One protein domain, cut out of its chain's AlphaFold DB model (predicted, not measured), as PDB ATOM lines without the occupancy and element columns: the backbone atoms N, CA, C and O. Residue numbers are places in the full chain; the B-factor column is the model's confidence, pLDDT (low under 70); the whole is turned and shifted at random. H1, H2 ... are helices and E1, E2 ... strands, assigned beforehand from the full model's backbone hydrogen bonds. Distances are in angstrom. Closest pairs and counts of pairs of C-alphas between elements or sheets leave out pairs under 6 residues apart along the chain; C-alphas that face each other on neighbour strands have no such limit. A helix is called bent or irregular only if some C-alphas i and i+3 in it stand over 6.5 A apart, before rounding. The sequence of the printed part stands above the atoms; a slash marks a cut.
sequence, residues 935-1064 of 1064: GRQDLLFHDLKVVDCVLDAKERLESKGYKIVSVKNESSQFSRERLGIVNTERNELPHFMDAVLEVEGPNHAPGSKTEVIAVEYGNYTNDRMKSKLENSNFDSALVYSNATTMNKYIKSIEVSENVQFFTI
ATOM      1  N   GLY A 935     -19.130 -36.835  25.491       32.41
ATOM      2  CA  GLY A 935     -18.309 -37.927  24.952       32.41
ATOM      3  C   GLY A 935     -16.809 -37.633  24.851       32.41
ATOM      4  O   GLY A 935     -16.226 -37.909  23.806       32.41
ATOM      5  N   ARG A 936     -16.181 -37.055  25.886       35.44
ATOM      6  CA  ARG A 936     -14.729 -36.781  25.919       35.44
ATOM      7  C   ARG A 936     -14.070 -37.368  27.163       35.44
ATOM      8  O   ARG A 936     -14.080 -36.789  28.241       35.44
ATOM      9  N   GLN A 937     -13.521 -38.568  27.000       33.78
ATOM     10  CA  GLN A 937     -12.926 -39.359  28.085       33.78
ATOM     11  C   GLN A 937     -11.505 -38.897  28.457       33.78
ATOM     12  O   GLN A 937     -10.897 -39.428  29.379       33.78
ATOM     13  N   ASP A 938     -10.930 -37.969  27.702       34.88
ATOM     14  CA  ASP A 938      -9.642 -37.310  27.930       34.88
ATOM     15  C   ASP A 938      -9.634 -36.410  29.182       34.88
ATOM     16  O   ASP A 938      -8.573 -36.190  29.765       34.88
ATOM     17  N   LEU A 939     -10.808 -35.986  29.666       37.44
ATOM     18  CA  LEU A 939     -10.955 -35.064  30.796       37.44
ATOM     19  C   LEU A 939     -10.855 -35.703  32.194       37.44
ATOM     20  O   LEU A 939     -10.848 -34.977  33.172       37.44
ATOM     21  N   LEU A 940     -10.684 -37.019  32.354       35.78
ATOM     22  CA  LEU A 940     -10.781 -37.655  33.688       35.78
ATOM     23  C   LEU A 940      -9.750 -37.156  34.737       35.78
ATOM     24  O   LEU A 940     -10.009 -37.212  35.935       35.78
ATOM     25  N   PHE A 941      -8.582 -36.654  34.314       40.22
ATOM     26  CA  PHE A 941      -7.630 -35.971  35.213       40.22
ATOM     27  C   PHE A 941      -7.923 -34.473  35.395       40.22
ATOM     28  O   PHE A 941      -7.413 -33.866  36.332       40.22
ATOM     29  N   HIS A 942      -8.702 -33.882  34.491       44.38
ATOM     30  CA  HIS A 942      -9.193 -32.506  34.545       44.38
ATOM     31  C   HIS A 942     -10.399 -32.418  35.483       44.38
ATOM     32  O   HIS A 942     -10.288 -31.724  36.485       44.38
ATOM     33  N   ASP A 943     -11.428 -33.250  35.295       50.38
ATOM     34  CA  ASP A 943     -12.612 -33.367  36.163       50.38
ATOM     35  C   ASP A 943     -12.237 -33.490  37.656       50.38
ATOM     36  O   ASP A 943     -12.750 -32.765  38.511       50.38
ATOM     37  N   LEU A 944     -11.279 -34.371  37.979       49.25
ATOM     38  CA  LEU A 944     -10.790 -34.568  39.349       49.25
ATOM     39  C   LEU A 944      -9.978 -33.374  39.875       49.25
ATOM     40  O   LEU A 944     -10.032 -33.072  41.067       49.25
ATOM     41  N   LYS A 945      -9.230 -32.678  39.010       60.56
ATOM     42  CA  LYS A 945      -8.428 -31.510  39.401       60.56
ATOM     43  C   LYS A 945      -9.258 -30.243  39.548       60.56
ATOM     44  O   LYS A 945      -8.949 -29.454  40.432       60.56
ATOM     45  N   VAL A 946     -10.330 -30.078  38.773       63.09
ATOM     46  CA  VAL A 946     -11.313 -29.002  38.963       63.09
ATOM     47  C   VAL A 946     -11.879 -29.050  40.384       63.09
ATOM     48  O   VAL A 946     -11.946 -28.013  41.035       63.09
ATOM     49  N   VAL A 947     -12.191 -30.239  40.918       60.53
ATOM     50  CA  VAL A 947     -12.665 -30.381  42.310       60.53
ATOM     51  C   VAL A 947     -11.594 -29.974  43.330       60.53
ATOM     52  O   VAL A 947     -11.907 -29.202  44.235       60.53
ATOM     53  N   ASP A 948     -10.336 -30.410  43.175       65.06
ATOM     54  CA  ASP A 948      -9.229 -29.960  44.043       65.06
ATOM     55  C   ASP A 948      -9.086 -28.420  44.030       65.06
ATOM     56  O   ASP A 948      -8.898 -27.801  45.078       65.06
ATOM     57  N   CYS A 949      -9.198 -27.799  42.850       74.00
ATOM     58  CA  CYS A 949      -9.068 -26.350  42.670       74.00
ATOM     59  C   CYS A 949     -10.256 -25.581  43.261       74.00
ATOM     60  O   CYS A 949     -10.064 -24.541  43.877       74.00
ATOM     61  N   VAL A 950     -11.480 -26.104  43.127       73.81
ATOM     62  CA  VAL A 950     -12.688 -25.529  43.739       73.81
ATOM     63  C   VAL A 950     -12.625 -25.584  45.267       73.81
ATOM     64  O   VAL A 950     -13.070 -24.643  45.920       73.81
ATOM     65  N   LEU A 951     -12.056 -26.642  45.852       74.12
ATOM     66  CA  LEU A 951     -11.889 -26.747  47.305       74.12
ATOM     67  C   LEU A 951     -10.825 -25.772  47.835       74.12
ATOM     68  O   LEU A 951     -11.118 -25.010  48.751       74.12
ATOM     69  N   ASP A 952      -9.642 -25.717  47.217       80.00
ATOM     70  CA  ASP A 952      -8.600 -24.737  47.568       80.00
ATOM     71  C   ASP A 952      -9.083 -23.284  47.346       80.00
ATOM     72  O   ASP A 952      -8.802 -22.405  48.163       80.00
ATOM     73  N   ALA A 953      -9.897 -23.033  46.314       84.44
ATOM     74  CA  ALA A 953     -10.570 -21.753  46.104       84.44
ATOM     75  C   ALA A 953     -11.550 -21.407  47.240       84.44
ATOM     76  O   ALA A 953     -11.475 -20.297  47.771       84.44
ATOM     77  N   LYS A 954     -12.428 -22.337  47.657       84.06
ATOM     78  CA  LYS A 954     -13.319 -22.129  48.816       84.06
ATOM     79  C   LYS A 954     -12.514 -21.812  50.079       84.06
ATOM     80  O   LYS A 954     -12.748 -20.771  50.683       84.06
ATOM     81  N   GLU A 955     -11.515 -22.629  50.422       83.62
ATOM     82  CA  GLU A 955     -10.675 -22.422  51.614       83.62
ATOM     83  C   GLU A 955      -9.957 -21.057  51.594       83.62
ATOM     84  O   GLU A 955      -9.886 -20.370  52.617       83.62
ATOM     85  N   ARG A 956      -9.470 -20.600  50.429       86.62
ATOM     86  CA  ARG A 956      -8.866 -19.260  50.258       86.62
ATOM     87  C   ARG A 956      -9.855 -18.111  50.394       86.62
ATOM     88  O   ARG A 956      -9.449 -17.020  50.785       86.62
ATOM     89  N   LEU A 957     -11.113 -18.310  50.020       87.94
ATOM     90  CA  LEU A 957     -12.152 -17.286  50.104       87.94
ATOM     91  C   LEU A 957     -12.706 -17.210  51.531       87.94
ATOM     92  O   LEU A 957     -12.734 -16.129  52.117       87.94
ATOM     93  N   GLU A 958     -13.007 -18.353  52.141       85.38
ATOM     94  CA  GLU A 958     -13.450 -18.463  53.535       85.38
ATOM     95  C   GLU A 958     -12.384 -17.934  54.513       85.38
ATOM     96  O   GLU A 958     -12.703 -17.169  55.423       85.38
ATOM     97  N   SER A 959     -11.093 -18.208  54.278       85.38
ATOM     98  CA  SER A 959      -9.993 -17.624  55.075       85.38
ATOM     99  C   SER A 959      -9.757 -16.123  54.840       85.38
ATOM    100  O   SER A 959      -9.149 -15.466  55.686       85.38
ATOM    101  N   LYS A 960     -10.276 -15.550  53.743       86.50
ATOM    102  CA  LYS A 960     -10.391 -14.093  53.520       86.50
ATOM    103  C   LYS A 960     -11.691 -13.503  54.101       86.50
ATOM    104  O   LYS A 960     -11.906 -12.299  53.986       86.50
ATOM    105  N   GLY A 961     -12.543 -14.322  54.722       86.25
ATOM    106  CA  GLY A 961     -13.816 -13.918  55.323       86.25
ATOM    107  C   GLY A 961     -15.008 -13.868  54.360       86.25
ATOM    108  O   GLY A 961     -16.062 -13.371  54.746       86.25
ATOM    109  N   TYR A 962     -14.873 -14.372  53.131       88.62
ATOM    110  CA  TYR A 962     -16.011 -14.535  52.223       88.62
ATOM    111  C   TYR A 962     -16.902 -15.705  52.652       88.62
ATOM    112  O   TYR A 962     -16.418 -16.733  53.126       88.62
ATOM    113  N   LYS A 963     -18.207 -15.588  52.399       87.62
ATOM    114  CA  LYS A 963     -19.190 -16.663  52.574       87.62
ATOM    115  C   LYS A 963     -19.616 -17.194  51.207       87.62
ATOM    116  O   LYS A 963     -20.148 -16.446  50.389       87.62
ATOM    117  N   ILE A 964     -19.406 -18.487  50.965       86.44
ATOM    118  CA  ILE A 964     -19.832 -19.149  49.725       86.44
ATOM    119  C   ILE A 964     -21.360 -19.312  49.734       86.44
ATOM    120  O   ILE A 964     -21.923 -19.875  50.671       86.44
ATOM    121  N   VAL A 965     -22.027 -18.821  48.688       85.50
ATOM    122  CA  VAL A 965     -23.487 -18.886  48.499       85.50
ATOM    123  C   VAL A 965     -23.868 -20.013  47.542       85.50
ATOM    124  O   VAL A 965     -24.812 -20.753  47.811       85.50
ATOM    125  N   SER A 966     -23.149 -20.161  46.424       83.19
ATOM    126  CA  SER A 966     -23.403 -21.231  45.451       83.19
ATOM    127  C   SER A 966     -22.139 -21.653  44.693       83.19
ATOM    128  O   SER A 966     -21.146 -20.924  44.647       83.19
ATOM    129  N   VAL A 967     -22.182 -22.849  44.097       77.50
ATOM    130  CA  VAL A 967     -21.133 -23.411  43.234       77.50
ATOM    131  C   VAL A 967     -21.777 -23.842  41.918       77.50
ATOM    132  O   VAL A 967     -22.703 -24.648  41.924       77.50
ATOM    133  N   LYS A 968     -21.297 -23.339  40.778       76.69
ATOM    134  CA  LYS A 968     -21.837 -23.608  39.434       76.69
ATOM    135  C   LYS A 968     -20.748 -24.162  38.517       76.69
ATOM    136  O   LYS A 968     -19.855 -23.431  38.104       76.69
ATOM    137  N   ASN A 969     -20.807 -25.449  38.186       71.38
ATOM    138  CA  ASN A 969     -19.861 -26.074  37.250       71.38
ATOM    139  C   ASN A 969     -20.090 -25.620  35.789       71.38
ATOM    140  O   ASN A 969     -21.152 -25.088  35.466       71.38
ATOM    141  N   GLU A 970     -19.123 -25.874  34.898       68.62
ATOM    142  CA  GLU A 970     -19.171 -25.525  33.458       68.62
ATOM    143  C   GLU A 970     -20.511 -25.929  32.799       68.62
ATOM    144  O   GLU A 970     -21.070 -25.193  31.986       68.62
ATOM    145  N   SER A 971     -21.085 -27.076  33.191       57.03
ATOM    146  CA  SER A 971     -22.354 -27.579  32.640       57.03
ATOM    147  C   SER A 971     -23.601 -26.856  33.169       57.03
ATOM    148  O   SER A 971     -24.575 -26.751  32.424       57.03
ATOM    149  N   SER A 972     -23.602 -26.348  34.410       61.75
ATOM    150  CA  SER A 972     -24.726 -25.564  34.956       61.75
ATOM    151  C   SER A 972     -24.682 -24.083  34.561       61.75
ATOM    152  O   SER A 972     -25.721 -23.422  34.540       61.75
ATOM    153  N   GLN A 973     -23.511 -23.577  34.168       68.88
ATOM    154  CA  GLN A 973     -23.387 -22.319  33.422       68.88
ATOM    155  C   GLN A 973     -23.977 -22.501  32.005       68.88
ATOM    156  O   GLN A 973     -24.924 -21.813  31.618       68.88
ATOM    157  N   PHE A 974     -23.513 -23.528  31.281       62.91
ATOM    158  CA  PHE A 974     -23.955 -23.869  29.921       62.91
ATOM    159  C   PHE A 974     -25.466 -24.125  29.793       62.91
ATOM    160  O   PHE A 974     -26.066 -23.757  28.782       62.91
ATOM    161  N   SER A 975     -26.096 -24.776  30.780       57.25
ATOM    162  CA  SER A 975     -27.518 -25.144  30.713       57.25
ATOM    163  C   SER A 975     -28.464 -23.941  30.789       57.25
ATOM    164  O   SER A 975     -29.548 -23.991  30.207       57.25
ATOM    165  N   ARG A 976     -28.058 -22.858  31.464       53.34
ATOM    166  CA  ARG A 976     -28.894 -21.667  31.684       53.34
ATOM    167  C   ARG A 976     -28.878 -20.708  30.497       53.34
ATOM    168  O   ARG A 976     -29.917 -20.147  30.170       53.34
ATOM    169  N   GLU A 977     -27.745 -20.571  29.808       52.56
ATOM    170  CA  GLU A 977     -27.615 -19.657  28.661       52.56
ATOM    171  C   GLU A 977     -28.088 -20.243  27.316       52.56
ATOM    172  O   GLU A 977     -28.240 -19.503  26.347       52.56
ATOM    173  N   ARG A 978     -28.317 -21.563  27.210       50.16
ATOM    174  CA  ARG A 978     -28.540 -22.245  25.912       50.16
ATOM    175  C   ARG A 978     -29.911 -22.910  25.728       50.16
ATOM    176  O   ARG A 978     -30.036 -23.857  24.948       50.16
ATOM    177  N   LEU A 979     -30.960 -22.386  26.367       45.81
ATOM    178  CA  LEU A 979     -32.353 -22.738  26.048       45.81
ATOM    179  C   LEU A 979     -32.731 -22.265  24.626       45.81
ATOM    180  O   LEU A 979     -33.255 -21.172  24.440       45.81
ATOM    181  N   GLY A 980     -32.463 -23.109  23.621       43.19
ATOM    182  CA  GLY A 980     -32.887 -22.919  22.222       43.19
ATOM    183  C   GLY A 980     -31.785 -22.988  21.152       43.19
ATOM    184  O   GLY A 980     -32.111 -22.953  19.970       43.19
ATOM    185  N   ILE A 981     -30.507 -23.107  21.531       46.00
ATOM    186  CA  ILE A 981     -29.355 -22.935  20.618       46.00
ATOM    187  C   ILE A 981     -28.871 -24.269  20.008       46.00
ATOM    188  O   ILE A 981     -28.726 -25.285  20.698       46.00
ATOM    189  N   VAL A 982     -28.596 -24.270  18.699       42.28
ATOM    190  CA  VAL A 982     -28.365 -25.463  17.865       42.28
ATOM    191  C   VAL A 982     -26.899 -25.917  17.899       42.28
ATOM    192  O   VAL A 982     -25.980 -25.131  18.114       42.28
ATOM    193  N   ASN A 983     -26.642 -27.213  17.665       39.34
ATOM    194  CA  ASN A 983     -25.307 -27.828  17.759       39.34
ATOM    195  C   ASN A 983     -24.191 -27.130  16.955       39.34
ATOM    196  O   ASN A 983     -23.036 -27.207  17.365       39.34
ATOM    197  N   THR A 984     -24.511 -26.477  15.838       41.91
ATOM    198  CA  THR A 984     -23.555 -25.764  14.973       41.91
ATOM    199  C   THR A 984     -23.124 -24.412  15.537       41.91
ATOM    200  O   THR A 984     -21.953 -24.061  15.442       41.91
ATOM    201  N   GLU A 985     -24.039 -23.695  16.190       46.69
ATOM    202  CA  GLU A 985     -23.807 -22.385  16.824       46.69
ATOM    203  C   GLU A 985     -22.952 -22.513  18.100       46.69
ATOM    204  O   GLU A 985     -22.338 -21.557  18.567       46.69
ATOM    205  N   ARG A 986     -22.849 -23.729  18.659       45.72
ATOM    206  CA  ARG A 986     -22.125 -24.015  19.913       45.72
ATOM    207  C   ARG A 986     -20.645 -23.635  19.904       45.72
ATOM    208  O   ARG A 986     -20.099 -23.469  20.996       45.72
ATOM    209  N   ASN A 987     -20.038 -23.547  18.719       47.62
ATOM    210  CA  ASN A 987     -18.627 -23.221  18.498       47.62
ATOM    211  C   ASN A 987     -18.365 -21.707  18.376       47.62
ATOM    212  O   ASN A 987     -17.212 -21.312  18.249       47.62
ATOM    213  N   GLU A 988     -19.411 -20.874  18.370       48.62
ATOM    214  CA  GLU A 988     -19.340 -19.427  18.088       48.62
ATOM    215  C   GLU A 988     -19.713 -18.568  19.308       48.62
ATOM    216  O   GLU A 988     -20.013 -17.384  19.191       48.62
ATOM    217  N   LEU A 989     -19.733 -19.195  20.483       53.50
ATOM    218  CA  LEU A 989     -20.255 -18.673  21.741       53.50
ATOM    219  C   LEU A 989     -19.215 -18.863  22.861       53.50
ATOM    220  O   LEU A 989     -18.358 -19.742  22.723       53.50
ATOM    221  N   PRO A 990     -19.313 -18.109  23.974       55.06
ATOM    222  CA  PRO A 990     -18.348 -18.145  25.070       55.06
ATOM    223  C   PRO A 990     -17.945 -19.544  25.547       55.06
ATOM    224  O   PRO A 990     -18.763 -20.468  25.640       55.06
ATOM    225  N   HIS A 991     -16.664 -19.681  25.896       64.19
ATOM    226  CA  HIS A 991     -16.167 -20.811  26.670       64.19
ATOM    227  C   HIS A 991     -16.338 -20.505  28.161       64.19
ATOM    228  O   HIS A 991     -15.696 -19.593  28.673       64.19
ATOM    229  N   PHE A 992     -17.183 -21.289  28.828       75.19
ATOM    230  CA  PHE A 992     -17.440 -21.226  30.269       75.19
ATOM    231  C   PHE A 992     -16.219 -21.621  31.109       75.19
ATOM    232  O   PHE A 992     -15.357 -22.368  30.646       75.19
ATOM    233  N   MET A 993     -16.171 -21.169  32.360       83.94
ATOM    234  CA  MET A 993     -15.138 -21.552  33.332       83.94
ATOM    235  C   MET A 993     -15.497 -22.901  33.964       83.94
ATOM    236  O   MET A 993     -16.679 -23.207  34.136       83.94
ATOM    237  N   ASP A 994     -14.502 -23.717  34.318       78.75
ATOM    238  CA  ASP A 994     -14.730 -25.072  34.848       78.75
ATOM    239  C   ASP A 994     -15.672 -25.079  36.070       78.75
ATOM    240  O   ASP A 994     -16.546 -25.948  36.198       78.75
ATOM    241  N   ALA A 995     -15.556 -24.059  36.924       81.50
ATOM    242  CA  ALA A 995     -16.552 -23.701  37.921       81.50
ATOM    243  C   ALA A 995     -16.638 -22.181  38.156       81.50
ATOM    244  O   ALA A 995     -15.753 -21.409  37.796       81.50
ATOM    245  N   VAL A 996     -17.722 -21.763  38.803       87.38
ATOM    246  CA  VAL A 996     -17.988 -20.409  39.291       87.38
ATOM    247  C   VAL A 996     -18.516 -20.511  40.721       87.38
ATOM    248  O   VAL A 996     -19.380 -21.339  41.009       87.38
ATOM    249  N   LEU A 997     -17.999 -19.674  41.612       88.69
ATOM    250  CA  LEU A 997     -18.418 -19.519  43.000       88.69
ATOM    251  C   LEU A 997     -19.175 -18.196  43.135       88.69
ATOM    252  O   LEU A 997     -18.642 -17.146  42.786       88.69
ATOM    253  N   GLU A 998     -20.399 -18.232  43.650       90.12
ATOM    254  CA  GLU A 998     -21.105 -17.014  44.065       90.12
ATOM    255  C   GLU A 998     -20.842 -16.785  45.547       90.12
ATOM    256  O   GLU A 998     -21.038 -17.702  46.349       90.12
ATOM    257  N   VAL A 999     -20.382 -15.586  45.911       90.62
ATOM    258  CA  VAL A 999     -19.933 -15.280  47.274       90.62
ATOM    259  C   VAL A 999     -20.498 -13.963  47.804       90.62
ATOM    260  O   VAL A 999     -20.753 -13.012  47.062       90.62
ATOM    261  N   GLU A1000     -20.670 -13.908  49.119       88.62
ATOM    262  CA  GLU A1000     -20.866 -12.681  49.892       88.62
ATOM    263  C   GLU A1000     -19.517 -12.264  50.493       88.62
ATOM    264  O   GLU A1000     -18.791 -13.104  51.035       88.62
ATOM    265  N   GLY A1001     -19.165 -10.982  50.391       82.31
ATOM    266  CA  GLY A1001     -17.926 -10.445  50.951       82.31
ATOM    267  C   GLY A1001     -17.960 -10.326  52.482       82.31
ATOM    268  O   GLY A1001     -19.039 -10.239  53.071       82.31
ATOM    269  N   PRO A1002     -16.794 -10.234  53.153       73.19
ATOM    270  CA  PRO A1002     -16.706 -10.117  54.618       73.19
ATOM    271  C   PRO A1002     -17.425  -8.893  55.213       73.19
ATOM    272  O   PRO A1002     -17.691  -8.866  56.412       73.19
ATOM    273  N   ASN A1003     -17.740  -7.887  54.389       69.44
ATOM    274  CA  ASN A1003     -18.456  -6.667  54.773       69.44
ATOM    275  C   ASN A1003     -19.833  -6.535  54.079       69.44
ATOM    276  O   ASN A1003     -20.364  -5.426  53.997       69.44
ATOM    277  N   HIS A1004     -20.407  -7.621  53.538       63.84
ATOM    278  CA  HIS A1004     -21.686  -7.557  52.815       63.84
ATOM    279  C   HIS A1004     -22.842  -7.140  53.729       63.84
ATOM    280  O   HIS A1004     -23.215  -7.843  54.670       63.84
ATOM    281  N   ALA A1005     -23.467  -6.009  53.403       61.16
ATOM    282  CA  ALA A1005     -24.743  -5.614  53.988       61.16
ATOM    283  C   ALA A1005     -25.888  -6.467  53.399       61.16
ATOM    284  O   ALA A1005     -25.825  -6.818  52.211       61.16
ATOM    285  N   PRO A1006     -26.960  -6.765  54.162       51.22
ATOM    286  CA  PRO A1006     -28.114  -7.504  53.649       51.22
ATOM    287  C   PRO A1006     -28.705  -6.843  52.392       51.22
ATOM    288  O   PRO A1006     -29.204  -5.723  52.453       51.22
ATOM    289  N   GLY A1007     -28.636  -7.540  51.252       57.28
ATOM    290  CA  GLY A1007     -29.115  -7.053  49.949       57.28
ATOM    291  C   GLY A1007     -28.041  -6.533  48.981       57.28
ATOM    292  O   GLY A1007     -28.388  -6.104  47.882       57.28
ATOM    293  N   SER A1008     -26.752  -6.579  49.333       65.25
ATOM    294  CA  SER A1008     -25.661  -6.296  48.383       65.25
ATOM    295  C   SER A1008     -25.478  -7.419  47.340       65.25
ATOM    296  O   SER A1008     -25.732  -8.591  47.621       65.25
ATOM    297  N   LYS A1009     -25.065  -7.062  46.111       75.44
ATOM    298  CA  LYS A1009     -24.848  -8.003  44.990       75.44
ATOM    299  C   LYS A1009     -23.781  -9.039  45.372       75.44
ATOM    300  O   LYS A1009     -22.707  -8.662  45.833       75.44
ATOM    301  N   THR A1010     -24.039 -10.326  45.142       83.25
ATOM    302  CA  THR A1010     -23.019 -11.383  45.255       83.25
ATOM    303  C   THR A1010     -21.910 -11.195  44.220       83.25
ATOM    304  O   THR A1010     -22.196 -10.902  43.056       83.25
ATOM    305  N   GLU A1011     -20.662 -11.407  44.630       89.44
ATOM    306  CA  GLU A1011     -19.505 -11.455  43.729       89.44
ATOM    307  C   GLU A1011     -19.422 -12.829  43.048       89.44
ATOM    308  O   GLU A1011     -19.741 -13.861  43.646       89.44
ATOM    309  N   VAL A1012     -19.004 -12.837  41.783       90.69
ATOM    310  CA  VAL A1012     -18.905 -14.025  40.928       90.69
ATOM    311  C   VAL A1012     -17.431 -14.361  40.708       90.69
ATOM    312  O   VAL A1012     -16.737 -13.670  39.965       90.69
ATOM    313  N   ILE A1013     -16.937 -15.420  41.351       91.75
ATOM    314  CA  ILE A1013     -15.523 -15.812  41.320       91.75
ATOM    315  C   ILE A1013     -15.359 -17.099  40.512       91.75
ATOM    316  O   ILE A1013     -15.760 -18.179  40.940       91.75
ATOM    317  N   ALA A1014     -14.766 -16.996  39.329       90.56
ATOM    318  CA  ALA A1014     -14.479 -18.142  38.482       90.56
ATOM    319  C   ALA A1014     -13.306 -18.986  39.008       90.56
ATOM    320  O   ALA A1014     -12.353 -18.469  39.591       90.56
ATOM    321  N   VAL A1015     -13.352 -20.288  38.735       87.56
ATOM    322  CA  VAL A1015     -12.287 -21.257  39.013       87.56
ATOM    323  C   VAL A1015     -12.052 -22.087  37.753       87.56
ATOM    324  O   VAL A1015     -12.988 -22.656  37.196       87.56
ATOM    325  N   GLU A1016     -10.801 -22.162  37.307       89.56
ATOM    326  CA  GLU A1016     -10.399 -22.876  36.089       89.56
ATOM    327  C   GLU A1016      -9.159 -23.732  36.355       89.56
ATOM    328  O   GLU A1016      -8.194 -23.249  36.949       89.56
ATOM    329  N   TYR A1017      -9.139 -24.971  35.861       82.75
ATOM    330  CA  TYR A1017      -7.945 -25.812  35.828       82.75
ATOM    331  C   TYR A1017      -7.516 -26.065  34.379       82.75
ATOM    332  O   TYR A1017      -8.169 -26.788  33.634       82.75
ATOM    333  N   GLY A1018      -6.367 -25.526  33.963       75.19
ATOM    334  CA  GLY A1018      -5.967 -25.603  32.558       75.19
ATOM    335  C   GLY A1018      -4.474 -25.756  32.331       75.19
ATOM    336  O   GLY A1018      -3.688 -24.857  32.628       75.19
ATOM    337  N   ASN A1019      -4.085 -26.844  31.667       67.81
ATOM    338  CA  ASN A1019      -2.774 -27.020  31.029       67.81
ATOM    339  C   ASN A1019      -2.918 -27.022  29.494       67.81
ATOM    340  O   ASN A1019      -2.399 -27.894  28.799       67.81
ATOM    341  N   TYR A1020      -3.692 -26.066  28.975       69.69
ATOM    342  CA  TYR A1020      -3.998 -25.932  27.557       69.69
ATOM    343  C   TYR A1020      -2.757 -25.495  26.765       69.69
ATOM    344  O   TYR A1020      -2.015 -24.600  27.162       69.69
ATOM    345  N   THR A1021      -2.539 -26.125  25.612       53.16
ATOM    346  CA  THR A1021      -1.433 -25.826  24.685       53.16
ATOM    347  C   THR A1021      -1.791 -24.772  23.632       53.16
ATOM    348  O   THR A1021      -0.990 -24.500  22.742       53.16
ATOM    349  N   ASN A1022      -2.990 -24.197  23.728       63.75
ATOM    350  CA  ASN A1022      -3.593 -23.259  22.788       63.75
ATOM    351  C   ASN A1022      -4.344 -22.140  23.536       63.75
ATOM    352  O   ASN A1022      -4.452 -22.155  24.763       63.75
ATOM    353  N   ASP A1023      -4.930 -21.209  22.785       69.44
ATOM    354  CA  ASP A1023      -5.603 -20.015  23.312       69.44
ATOM    355  C   ASP A1023      -6.918 -20.289  24.082       69.44
ATOM    356  O   ASP A1023      -7.646 -19.351  24.395       69.44
ATOM    357  N   ARG A1024      -7.245 -21.546  24.445       74.31
ATOM    358  CA  ARG A1024      -8.470 -21.870  25.208       74.31
ATOM    359  C   ARG A1024      -8.505 -21.180  26.574       74.31
ATOM    360  O   ARG A1024      -9.568 -20.706  26.956       74.31
ATOM    361  N   MET A1025      -7.370 -21.075  27.278       84.06
ATOM    362  CA  MET A1025      -7.304 -20.325  28.549       84.06
ATOM    363  C   MET A1025      -7.658 -18.852  28.330       84.06
ATOM    364  O   MET A1025      -8.478 -18.288  29.046       84.06
ATOM    365  N   LYS A1026      -7.062 -18.252  27.295       79.88
ATOM    366  CA  LYS A1026      -7.281 -16.857  26.920       79.88
ATOM    367  C   LYS A1026      -8.749 -16.613  26.569       79.88
ATOM    368  O   LYS A1026      -9.386 -15.766  27.175       79.88
ATOM    369  N   SER A1027      -9.315 -17.431  25.686       76.31
ATOM    370  CA  SER A1027     -10.709 -17.299  25.261       76.31
ATOM    371  C   SER A1027     -11.722 -17.598  26.378       76.31
ATOM    372  O   SER A1027     -12.776 -16.968  26.391       76.31
ATOM    373  N   LYS A1028     -11.416 -18.466  27.356       82.25
ATOM    374  CA  LYS A1028     -12.228 -18.591  28.582       82.25
ATOM    375  C   LYS A1028     -12.208 -17.300  29.410       82.25
ATOM    376  O   LYS A1028     -13.271 -16.772  29.723       82.25
ATOM    377  N   LEU A1029     -11.020 -16.762  29.704       83.12
ATOM    378  CA  LEU A1029     -10.854 -15.546  30.512       83.12
ATOM    379  C   LEU A1029     -11.397 -14.273  29.840       83.12
ATOM    380  O   LEU A1029     -11.890 -13.395  30.534       83.12
ATOM    381  N   GLU A1030     -11.333 -14.172  28.510       77.50
ATOM    382  CA  GLU A1030     -11.823 -13.008  27.754       77.50
ATOM    383  C   GLU A1030     -13.341 -13.014  27.506       77.50
ATOM    384  O   GLU A1030     -13.897 -11.965  27.196       77.50
ATOM    385  N   ASN A1031     -14.018 -14.170  27.594       69.88
ATOM    386  CA  ASN A1031     -15.433 -14.300  27.202       69.88
ATOM    387  C   ASN A1031     -16.367 -14.800  28.322       69.88
ATOM    388  O   ASN A1031     -17.577 -14.847  28.110       69.88
ATOM    389  N   SER A1032     -15.850 -15.192  29.493       72.69
ATOM    390  CA  SER A1032     -16.681 -15.601  30.636       72.69
ATOM    391  C   SER A1032     -17.075 -14.427  31.531       72.69
ATOM    392  O   SER A1032     -16.259 -13.569  31.851       72.69
ATOM    393  N   ASN A1033     -18.320 -14.439  32.013       75.94
ATOM    394  CA  ASN A1033     -18.827 -13.457  32.970       75.94
ATOM    395  C   ASN A1033     -18.397 -13.813  34.406       75.94
ATOM    396  O   ASN A1033     -19.009 -14.671  35.043       75.94
ATOM    397  N   PHE A1034     -17.373 -13.136  34.926       86.88
ATOM    398  CA  PHE A1034     -16.959 -13.198  36.331       86.88
ATOM    399  C   PHE A1034     -16.480 -11.826  36.829       86.88
ATOM    400  O   PHE A1034     -15.987 -11.015  36.050       86.88
ATOM    401  N   ASP A1035     -16.599 -11.575  38.134       87.88
ATOM    402  CA  ASP A1035     -16.020 -10.397  38.789       87.88
ATOM    403  C   ASP A1035     -14.513 -10.631  39.085       87.88
ATOM    404  O   ASP A1035     -13.711  -9.702  38.983       87.88
ATOM    405  N   SER A1036     -14.092 -11.874  39.380       90.00
ATOM    406  CA  SER A1036     -12.672 -12.295  39.440       90.00
ATOM    407  C   SER A1036     -12.465 -13.774  39.079       90.00
ATOM    408  O   SER A1036     -13.430 -14.532  39.018       90.00
ATOM    409  N   ALA A1037     -11.223 -14.204  38.819       90.94
ATOM    410  CA  ALA A1037     -10.899 -15.588  38.455       90.94
ATOM    411  C   ALA A1037      -9.659 -16.143  39.176       90.94
ATOM    412  O   ALA A1037      -8.638 -15.468  39.311       90.94
ATOM    413  N   LEU A1038      -9.736 -17.414  39.572       92.31
ATOM    414  CA  LEU A1038      -8.663 -18.197  40.185       92.31
ATOM    415  C   LEU A1038      -8.249 -19.310  39.206       92.31
ATOM    416  O   LEU A1038      -8.997 -20.261  38.968       92.31
ATOM    417  N   VAL A1039      -7.074 -19.169  38.595       89.44
ATOM    418  CA  VAL A1039      -6.611 -20.011  37.482       89.44
ATOM    419  C   VAL A1039      -5.489 -20.934  37.935       89.44
ATOM    420  O   VAL A1039      -4.388 -20.495  38.266       89.44
ATOM    421  N   TYR A1040      -5.750 -22.233  37.891       86.81
ATOM    422  CA  TYR A1040      -4.860 -23.273  38.383       86.81
ATOM    423  C   TYR A1040      -4.171 -24.006  37.228       86.81
ATOM    424  O   TYR A1040      -4.802 -24.433  36.255       86.81
ATOM    425  N   SER A1041      -2.850 -24.157  37.310       83.31
ATOM    426  CA  SER A1041      -2.045 -24.715  36.219       83.31
ATOM    427  C   SER A1041      -0.729 -25.326  36.717       83.31
ATOM    428  O   SER A1041      -0.392 -25.223  37.894       83.31
ATOM    429  N   ASN A1042       0.041 -25.971  35.834       79.75
ATOM    430  CA  ASN A1042       1.440 -26.294  36.136       79.75
ATOM    431  C   ASN A1042       2.337 -25.071  35.867       79.75
ATOM    432  O   ASN A1042       2.024 -24.248  35.005       79.75
ATOM    433  N   ALA A1043       3.476 -24.969  36.559       72.88
ATOM    434  CA  ALA A1043       4.360 -23.802  36.477       72.88
ATOM    435  C   ALA A1043       4.807 -23.450  35.039       72.88
ATOM    436  O   ALA A1043       4.936 -22.275  34.700       72.88
ATOM    437  N   THR A1044       5.005 -24.443  34.167       73.56
ATOM    438  CA  THR A1044       5.424 -24.232  32.771       73.56
ATOM    439  C   THR A1044       4.314 -23.617  31.921       73.56
ATOM    440  O   THR A1044       4.600 -22.750  31.096       73.56
ATOM    441  N   THR A1045       3.057 -24.038  32.097       76.12
ATOM    442  CA  THR A1045       1.919 -23.454  31.366       76.12
ATOM    443  C   THR A1045       1.492 -22.120  31.980       76.12
ATOM    444  O   THR A1045       1.250 -21.168  31.244       76.12
ATOM    445  N   MET A1046       1.522 -21.995  33.311       80.75
ATOM    446  CA  MET A1046       1.274 -20.742  34.032       80.75
ATOM    447  C   MET A1046       2.222 -19.623  33.564       80.75
ATOM    448  O   MET A1046       1.776 -18.541  33.185       80.75
ATOM    449  N   ASN A1047       3.523 -19.920  33.462       78.94
ATOM    450  CA  ASN A1047       4.540 -19.001  32.933       78.94
ATOM    451  C   ASN A1047       4.391 -18.680  31.431       78.94
ATOM    452  O   ASN A1047       5.067 -17.771  30.944       78.94
ATOM    453  N   LYS A1048       3.553 -19.416  30.686       78.06
ATOM    454  CA  LYS A1048       3.135 -19.042  29.325       78.06
ATOM    455  C   LYS A1048       1.921 -18.124  29.374       78.06
ATOM    456  O   LYS A1048       1.987 -17.062  28.772       78.06
ATOM    457  N   TYR A1049       0.877 -18.481  30.128       80.81
ATOM    458  CA  TYR A1049      -0.332 -17.661  30.264       80.81
ATOM    459  C   TYR A1049      -0.013 -16.237  30.728       80.81
ATOM    460  O   TYR A1049      -0.419 -15.294  30.064       80.81
ATOM    461  N   ILE A1050       0.811 -16.081  31.770       78.62
ATOM    462  CA  ILE A1050       1.252 -14.774  32.301       78.62
ATOM    463  C   ILE A1050       2.033 -13.937  31.255       78.62
ATOM    464  O   ILE A1050       2.211 -12.735  31.426       78.62
ATOM    465  N   LYS A1051       2.496 -14.549  30.153       76.56
ATOM    466  CA  LYS A1051       3.186 -13.879  29.032       76.56
ATOM    467  C   LYS A1051       2.342 -13.734  27.758       76.56
ATOM    468  O   LYS A1051       2.751 -12.997  26.867       76.56
ATOM    469  N   SER A1052       1.240 -14.474  27.620       70.88
ATOM    470  CA  SER A1052       0.410 -14.527  26.400       70.88
ATOM    471  C   SER A1052      -1.012 -13.996  26.595       70.88
ATOM    472  O   SER A1052      -1.727 -13.753  25.622       70.88
ATOM    473  N   ILE A1053      -1.430 -13.852  27.849       74.88
ATOM    474  CA  ILE A1053      -2.689 -13.268  28.291       74.88
ATOM    475  C   ILE A1053      -2.303 -12.009  29.057       74.88
ATOM    476  O   ILE A1053      -1.466 -12.066  29.957       74.88
ATOM    477  N   GLU A1054      -2.883 -10.875  28.681       67.50
ATOM    478  CA  GLU A1054      -2.715  -9.639  29.437       67.50
ATOM    479  C   GLU A1054      -3.487  -9.796  30.750       67.50
ATOM    480  O   GLU A1054      -4.708  -9.950  30.754       67.50
ATOM    481  N   VAL A1055      -2.754  -9.907  31.859       59.94
ATOM    482  CA  VAL A1055      -3.329 -10.277  33.155       59.94
ATOM    483  C   VAL A1055      -4.022  -9.059  33.755       59.94
ATOM    484  O   VAL A1055      -3.367  -8.180  34.310       59.94
ATOM    485  N   SER A1056      -5.350  -9.013  33.650       61.97
ATOM    486  CA  SER A1056      -6.157  -8.051  34.399       61.97
ATOM    487  C   SER A1056      -6.044  -8.316  35.904       61.97
ATOM    488  O   SER A1056      -5.869  -9.457  36.339       61.97
ATOM    489  N   GLU A1057      -6.158  -7.261  36.715       60.19
ATOM    490  CA  GLU A1057      -5.907  -7.303  38.170       60.19
ATOM    491  C   GLU A1057      -6.787  -8.324  38.921       60.19
ATOM    492  O   GLU A1057      -6.428  -8.805  39.998       60.19
ATOM    493  N   ASN A1058      -7.912  -8.714  38.314       79.69
ATOM    494  CA  ASN A1058      -8.890  -9.643  38.871       79.69
ATOM    495  C   ASN A1058      -8.598 -11.126  38.544       79.69
ATOM    496  O   ASN A1058      -9.384 -11.988  38.939       79.69
ATOM    497  N   VAL A1059      -7.500 -11.460  37.848       85.06
ATOM    498  CA  VAL A1059      -7.111 -12.850  37.524       85.06
ATOM    499  C   VAL A1059      -5.879 -13.275  38.330       85.06
ATOM    500  O   VAL A1059      -4.778 -12.761  38.138       85.06
ATOM    501  N   GLN A1060      -6.043 -14.260  39.216       87.75
ATOM    502  CA  GLN A1060      -4.978 -14.780  40.084       87.75
ATOM    503  C   GLN A1060      -4.561 -16.186  39.637       87.75
ATOM    504  O   GLN A1060      -5.399 -17.076  39.503       87.75
ATOM    505  N   PHE A1061      -3.260 -16.394  39.415       86.00
ATOM    506  CA  PHE A1061      -2.704 -17.667  38.946       86.00
ATOM    507  C   PHE A1061      -2.065 -18.479  40.082       86.00
ATOM    508  O   PHE A1061      -1.292 -17.944  40.880       86.00
ATOM    509  N   PHE A1062      -2.331 -19.787  40.111       82.31
ATOM    510  CA  PHE A1062      -1.834 -20.722  41.122       82.31
ATOM    511  C   PHE A1062      -1.165 -21.948  40.480       82.31
ATOM    512  O   PHE A1062      -1.677 -22.530  39.519       82.31
ATOM    513  N   THR A1063      -0.026 -22.367  41.043       78.00
ATOM    514  CA  THR A1063       0.642 -23.629  40.677       78.00
ATOM    515  C   THR A1063       0.089 -24.778  41.526       78.00
ATOM    516  O   THR A1063      -0.001 -24.631  42.746       78.00
ATOM    517  N   ILE A1064      -0.242 -25.910  40.892       59.53
ATOM    518  CA  ILE A1064      -0.644 -27.181  41.542       59.53
ATOM    519  C   ILE A1064       0.566 -28.083  41.810       59.53
ATOM    520  O   ILE A1064       1.389 -28.225  40.877       59.53
TER     521      ILE A1064
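AT A GLANCE: This is residues 935 to 1064 of the 1064 residues of an uncharacterized protein of Candidatus Liptonbacteria bacterium CG11_big_fil_rev_8_21_14_0_20_35_14 (UniProt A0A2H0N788). A strongly twisted sheet of five strands curls round one long helix, H1, while H4 covers E4 and E5 on the opposite face. Residues 979 to 985 and 935 to 941, of which 937 to 941 belong to H1, stick out. The 130 residues, with four named helices and five named strands in the order H1 E1 H2 E2 E3 H3 E4 H4 E5, are of mixed class; the mixed sheet runs E1 E2 E3 E4 E5. It is compact, radius of gyration of the C-alphas 15.1 A, spanning 43 by 40 by 28 A.

HOW THE PARTS SIT: Edge strand E1, residues 963 to 969, is antiparallel to E2, residues 995 to 1000, with N 965 and O 998 within hydrogen-bond range at 2.8 A. E2 and E3, residues 1011 to 1017, form an antiparallel hairpin, N 997 to O 1013 2.8 A. E4, residues 1036 to 1041, is parallel to E3, N 1038 to O 1014 2.8 A, and to edge strand E5, residues 1059 to 1063, N 1062 to O 1039 2.9 A. The sheet curls round H1, residues 937 to 958; its closest C-alphas to E3 are those of Val 946 and Tyr 1017, 5.6 A. On the opposite face H4, residues 1043 to 1052, runs along the strands at a height over the sheet of 9.4 A. H2, residues 970 to 977, is on the sheet; its closest C-alphas to E2 are those of Glu 970 and Ala 995, 5.5 A. H3, residues 1024 to 1031, only grazes the sheet. E3, H3, E4 and E4, H4, E5 are strand-helix-strand units, parallel neighbours joined through a helix, with right-handed crossovers. Helices on both faces make three layers. Each O i to N i+4 pair is within range in H3, but 14 of 18 in H1, 2 of 4 in H2 and 4 of 6 in H4.

IN THESE COORDINATES: H1 starts at C-alpha 937 (-12.926, -39.359, 28.085) and is 32.9 A long; it is irregular, C-alphas 938 and 941 being 7.7 A apart. E3 is 20.1 A long, and E5 ends at C-alpha 1063 (0.642, -23.629, 40.677).

THE WHOLE: The printed part has no cut; the link H2 to E2, 17 residues, is long. The farthest C-alphas, of Thr 984 and Asn 1003, are 44.4 A apart. Mean pLDDT of the printed part is 70.8; 53 residues are under 70, among them 935 to 948 and 970 to 991.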